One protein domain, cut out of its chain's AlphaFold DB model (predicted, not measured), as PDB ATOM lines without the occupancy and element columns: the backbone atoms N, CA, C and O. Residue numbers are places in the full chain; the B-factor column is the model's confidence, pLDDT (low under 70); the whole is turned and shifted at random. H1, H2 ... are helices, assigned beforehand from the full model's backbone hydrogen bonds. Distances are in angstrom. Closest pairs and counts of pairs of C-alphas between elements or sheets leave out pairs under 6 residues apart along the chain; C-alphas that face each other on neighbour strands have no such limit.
ATOM      1  N   ASP A 120      52.566  23.865  28.021       79.69
ATOM      2  CA  ASP A 120      52.035  25.186  28.335       79.69
ATOM      3  C   ASP A 120      50.860  25.604  27.420       79.69
ATOM      4  O   ASP A 120      50.365  26.720  27.544       79.69
ATOM      5  N   GLU A 121      50.369  24.737  26.526       89.56
ATOM      6  CA  GLU A 121      49.235  25.018  25.628       89.56
ATOM      7  C   GLU A 121      47.961  24.281  26.063       89.56
ATOM      8  O   GLU A 121      47.976  23.094  26.400       89.56
ATOM      9  N   PHE A 122      46.819  24.967  26.019       90.06
ATOM     10  CA  PHE A 122      45.521  24.393  26.379       90.06
ATOM     11  C   PHE A 122      44.419  24.848  25.420       90.06
ATOM     12  O   PHE A 122      44.556  25.843  24.721       90.06
ATOM     13  N   THR A 123      43.312  24.107  25.366       92.06
ATOM     14  CA  THR A 123      42.169  24.460  24.510       92.06
ATOM     15  C   THR A 123      41.222  25.388  25.271       92.06
ATOM     16  O   THR A 123      40.770  25.036  26.362       92.06
ATOM     17  N   CYS A 124      40.916  26.557  24.709       91.56
ATOM     18  CA  CYS A 124      39.911  27.472  25.244       91.56
ATOM     19  C   CYS A 124      38.507  26.856  25.090       91.56
ATOM     20  O   CYS A 124      38.128  26.528  23.968       91.56
ATOM     21  N   PRO A 125      37.700  26.714  26.156       91.94
ATOM     22  CA  PRO A 125      36.360  26.131  26.050       91.94
ATOM     23  C   PRO A 125      35.327  27.071  25.406       91.94
ATOM     24  O   PRO A 125      34.240  26.616  25.074       91.94
ATOM     25  N   THR A 126      35.647  28.360  25.229       93.38
ATOM     26  CA  THR A 126      34.749  29.342  24.596       93.38
ATOM     27  C   THR A 126      34.912  29.377  23.077       93.38
ATOM     28  O   THR A 126      33.921  29.340  22.362       93.38
ATOM     29  N   CYS A 127      36.152  29.426  22.572       91.88
ATOM     30  CA  CYS A 127      36.439  29.551  21.134       91.88
ATOM     31  C   CYS A 127      37.130  28.323  20.514       91.88
ATOM     32  O   CYS A 127      37.493  28.356  19.345       91.88
ATOM     33  N   PHE A 128      37.348  27.245  21.278       92.44
ATOM     34  CA  PHE A 128      37.985  25.982  20.852       92.44
ATOM     35  C   PHE A 128      39.415  26.090  20.296       92.44
ATOM     36  O   PHE A 128      40.008  25.080  19.912       92.44
ATOM     37  N   LEU A 129      40.015  27.280  20.331       90.50
ATOM     38  CA  LEU A 129      41.399  27.497  19.932       90.50
ATOM     39  C   LEU A 129      42.372  26.914  20.960       90.50
ATOM     40  O   LEU A 129      42.145  26.973  22.174       90.50
ATOM     41  N   ILE A 130      43.479  26.361  20.465       91.25
ATOM     42  CA  ILE A 130      44.643  26.042  21.293       91.25
ATOM     43  C   ILE A 130      45.381  27.354  21.551       91.25
ATOM     44  O   ILE A 130      45.826  28.018  20.621       91.25
ATOM     45  N   VAL A 131      45.479  27.731  22.821       91.44
ATOM     46  CA  VAL A 131      46.021  29.012  23.272       91.44
ATOM     47  C   VAL A 131      47.150  28.799  24.275       91.44
ATOM     48  O   VAL A 131      47.203  27.791  24.986       91.44
ATOM     49  N   HIS A 132      48.042  29.783  24.362       90.88
ATOM     50  CA  HIS A 132      49.149  29.808  25.314       90.88
ATOM     51  C   HIS A 132      48.907  30.911  26.367       90.88
ATOM     52  O   HIS A 132      48.557  32.031  25.993       90.88
ATOM     53  N   PRO A 133      49.170  30.689  27.672       89.25
ATOM     54  CA  PRO A 133      48.973  31.673  28.746       89.25
ATOM     55  C   PRO A 133      49.569  33.062  28.471       89.25
ATOM     56  O   PRO A 133      49.046  34.076  28.916       89.25
ATOM     57  N   ARG A 134      50.670  33.107  27.712       88.75
ATOM     58  CA  ARG A 134      51.377  34.343  27.328       88.75
ATOM     59  C   ARG A 134      50.593  35.241  26.362       88.75
ATOM     60  O   ARG A 134      50.915  36.420  26.293       88.75
ATOM     61  N   GLN A 135      49.606  34.709  25.640       90.50
ATOM     62  CA  GLN A 135      48.757  35.484  24.725       90.50
ATOM     63  C   GLN A 135      47.768  36.384  25.475       90.50
ATOM     64  O   GLN A 135      47.339  37.393  24.938       90.50
ATOM     65  N   PHE A 136      47.457  36.055  26.732       90.50
ATOM     66  CA  PHE A 136      46.470  36.772  27.541       90.50
ATOM     67  C   PHE A 136      47.047  37.983  28.292       90.50
ATOM     68  O   PHE A 136      46.345  38.604  29.076       90.50
ATOM     69  N   GLY A 137      48.327  38.325  28.103       89.06
ATOM     70  CA  GLY A 137      48.948  39.484  28.752       89.06
ATOM     71  C   GLY A 137      49.563  39.193  30.129       89.06
ATOM     72  O   GLY A 137      50.134  38.127  30.371       89.06
ATOM     73  N   ARG A 138      49.550  40.190  31.027       85.19
ATOM     74  CA  ARG A 138      50.225  40.116  32.340       85.19
ATOM     75  C   ARG A 138      49.333  39.454  33.390       85.19
ATOM     76  O   ARG A 138      48.126  39.668  33.434       85.19
ATOM     77  N   SER A 139      49.947  38.714  34.315       77.62
ATOM     78  CA  SER A 139      49.249  38.133  35.467       77.62
ATOM     79  C   SER A 139      48.591  39.234  36.313       77.62
ATOM     80  O   SER A 139      49.297  39.987  36.984       77.62
ATOM     81  N   GLY A 140      47.260  39.325  36.267       79.06
ATOM     82  CA  GLY A 140      46.459  40.341  36.965       79.06
ATOM     83  C   GLY A 140      45.635  41.248  36.045       79.06
ATOM     84  O   GLY A 140      44.672  41.838  36.513       79.06
ATOM     85  N   ALA A 141      45.968  41.305  34.754       86.31
ATOM     86  CA  ALA A 141      45.204  41.995  33.717       86.31
ATOM     87  C   ALA A 141      45.157  41.085  32.483       86.31
ATOM     88  O   ALA A 141      45.835  41.332  31.487       86.31
ATOM     89  N   LEU A 142      44.454  39.956  32.626       89.25
ATOM     90  CA  LEU A 142      44.316  38.987  31.546       89.25
ATOM     91  C   LEU A 142      43.229  39.470  30.585       89.25
ATOM     92  O   LEU A 142      42.113  39.722  31.030       89.25
ATOM     93  N   SER A 143      43.539  39.567  29.295       91.75
ATOM     94  CA  SER A 143      42.577  39.906  28.243       91.75
ATOM     95  C   SER A 143      42.517  38.801  27.194       91.75
ATOM     96  O   SER A 143      43.518  38.142  26.904       91.75
ATOM     97  N   CYS A 144      41.327  38.546  26.648       92.38
ATOM     98  CA  CYS A 144      41.169  37.570  25.579       92.38
ATOM     99  C   CYS A 144      41.745  38.164  24.286       92.38
ATOM    100  O   CYS A 144      41.303  39.248  23.907       92.38
ATOM    101  N   PRO A 145      42.677  37.489  23.587       89.81
ATOM    102  CA  PRO A 145      43.208  37.995  22.319       89.81
ATOM    103  C   PRO A 145      42.125  38.119  21.237       89.81
ATOM    104  O   PRO A 145      42.189  39.018  20.410       89.81
ATOM    105  N   GLU A 146      41.102  37.266  21.300       90.56
ATOM    106  CA  GLU A 146      39.952  37.269  20.387       90.56
ATOM    107  C   GLU A 146      38.816  38.207  20.845       90.56
ATOM    108  O   GLU A 146      37.778  38.289  20.199       90.56
ATOM    109  N   GLY A 147      38.963  38.886  21.991       89.88
ATOM    110  CA  GLY A 147      37.963  39.839  22.490       89.88
ATOM    111  C   GLY A 147      36.694  39.230  23.104       89.88
ATOM    112  O   GLY A 147      35.758  39.968  23.396       89.88
ATOM    113  N   TYR A 148      36.640  37.914  23.337       88.38
ATOM    114  CA  TYR A 148      35.499  37.294  24.023       88.38
ATOM    115  C   TYR A 148      35.484  37.628  25.524       88.38
ATOM    116  O   TYR A 148      36.471  37.376  26.218       88.38
ATOM    117  N   ASP A 149      34.339  38.093  26.031       88.81
ATOM    118  CA  ASP A 149      34.049  38.265  27.460       88.81
ATOM    119  C   ASP A 149      32.664  37.659  27.785       88.81
ATOM    120  O   ASP A 149      31.675  38.060  27.168       88.81
ATOM    121  N   PRO A 150      32.553  36.649  28.673       87.31
ATOM    122  CA  PRO A 150      33.624  36.012  29.437       87.31
ATOM    123  C   PRO A 150      34.477  35.036  28.603       87.31
ATOM    124  O   PRO A 150      33.973  34.193  27.856       87.31
ATOM    125  N   CYS A 151      35.801  35.084  28.787       91.25
ATOM    126  CA  CYS A 151      36.727  34.140  28.162       91.25
ATOM    127  C   CYS A 151      36.998  32.920  29.054       91.25
ATOM    128  O   CYS A 151      37.696  33.005  30.068       91.25
ATOM    129  N   GLY A 152      36.563  31.738  28.621       91.56
ATOM    130  CA  GLY A 152      36.770  30.491  29.358       91.56
ATOM    131  C   GLY A 152      38.241  30.089  29.512       91.56
ATOM    132  O   GLY A 152      38.589  29.358  30.438       91.56
ATOM    133  N   ALA A 153      39.143  30.595  28.662       92.25
ATOM    134  CA  ALA A 153      40.579  30.405  28.854       92.25
ATOM    135  C   ALA A 153      41.141  31.226  30.024       92.25
ATOM    136  O   ALA A 153      41.991  30.733  30.768       92.25
ATOM    137  N   ILE A 154      40.632  32.440  30.244       92.44
ATOM    138  CA  ILE A 154      41.025  33.282  31.382       92.44
ATOM    139  C   ILE A 154      40.594  32.627  32.699       92.44
ATOM    140  O   ILE A 154      41.349  32.633  33.676       92.44
ATOM    141  N   GLU A 155      39.431  31.975  32.731       90.50
ATOM    142  CA  GLU A 155      39.005  31.205  33.904       90.50
ATOM    143  C   GLU A 155      39.983  30.077  34.259       90.50
ATOM    144  O   GLU A 155      40.298  29.861  35.431       90.50
ATOM    145  N   ILE A 156      40.498  29.362  33.257       90.31
ATOM    146  CA  ILE A 156      41.469  28.281  33.464       90.31
ATOM    147  C   ILE A 156      42.775  28.845  34.047       90.31
ATOM    148  O   ILE A 156      43.304  28.311  35.028       90.31
ATOM    149  N   LEU A 157      43.261  29.965  33.505       89.44
ATOM    150  CA  LEU A 157      44.487  30.630  33.958       89.44
ATOM    151  C   LEU A 157      44.379  31.174  35.389       89.44
ATOM    152  O   LEU A 157      45.302  31.033  36.198       89.44
ATOM    153  N   THR A 158      43.243  31.769  35.741       88.81
ATOM    154  CA  THR A 158      43.015  32.339  37.079       88.81
ATOM    155  C   THR A 158      42.834  31.258  38.147       88.81
ATOM    156  O   THR A 158      43.341  31.403  39.262       88.81
ATOM    157  N   ARG A 159      42.203  30.124  37.814       85.69
ATOM    158  CA  ARG A 159      42.093  28.965  38.721       85.69
ATOM    159  C   ARG A 159      43.458  28.342  39.032       85.69
ATOM    160  O   ARG A 159      43.681  27.928  40.167       85.69
ATOM    161  N   GLY A 160      44.384  28.322  38.069       74.12
ATOM    162  CA  GLY A 160      45.736  27.772  38.248       74.12
ATOM    163  C   GLY A 160      46.661  28.606  39.146       74.12
ATOM    164  O   GLY A 160      47.531  28.054  39.817       74.12
ATOM    165  N   THR A 161      46.470  29.928  39.209       66.75
ATOM    166  CA  THR A 161      47.331  30.840  39.995       66.75
ATOM    167  C   THR A 161      46.912  30.976  41.462       66.75
ATOM    168  O   THR A 161      47.721  31.370  42.308       66.75
ATOM    169  N   LYS A 162      45.676  30.599  41.808       61.72
ATOM    170  CA  LYS A 162      45.158  30.635  43.181       61.72
ATOM    171  C   LYS A 162      45.663  29.424  43.978       61.72
ATOM    172  O   LYS A 162      44.933  28.471  44.233       61.72
ATOM    173  N   ALA A 163      46.935  29.450  44.381       57.06
ATOM    174  CA  ALA A 163      47.505  28.428  45.260       57.06
ATOM    175  C   ALA A 163      46.678  28.300  46.563       57.06
ATOM    176  O   ALA A 163      46.310  29.322  47.153       57.06
TER     177      ALA A 163
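Overview. This is residues 120 to 163 of the 170 residues of an uncharacterized protein of Acidimicrobiia bacterium (UniProt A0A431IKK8). This is a domain with little regular structure: one helix, H2, lies along the long axis, and two looped stretches, residues 120 to 132 and 137 to 151, make up most of the rest, with the short helix H1 between them in the chain. Each stretch folds back on itself, with short antiparallel pairings of residues 122 to 123 with 130 to 131, and of 137 to 138 with 141 to 142. The printed part has 44 residues, with two named helices, H1 then H2, and no named strand; the class is all helix, though the named elements hold only 14 residues. It is compact, with a radius of gyration of the C-alphas of 9.4 A and spans of 26 by 18 by 16 A.

Arrangement. H2, residues 152 to 161, and H1, residues 133 to 136, are close but not clearly touching; their closest C-alphas, those of Leu 157 and Pro 133, are 7.0 A apart. In H2 every O i to N i+4 pair is within hydrogen-bond range; H1 is too short for such a pair.

Along the chain. H2 measures 15.0 A, from C-alpha 152 at (36.770, 30.491, 29.358) to C-alpha 161 at (47.331, 30.840, 39.995). H1 begins with C-alpha 133 at (48.973, 31.673, 28.746) and measures 5.8 A.

Size, cuts and confidence. The C-alphas farthest apart, those of Glu 146 and Ala 163, are 27.5 A apart. The printed part has no cut, and the link from H1 to H2 is long, with 15 residues. Residues 161 to 163 have pLDDT under 70.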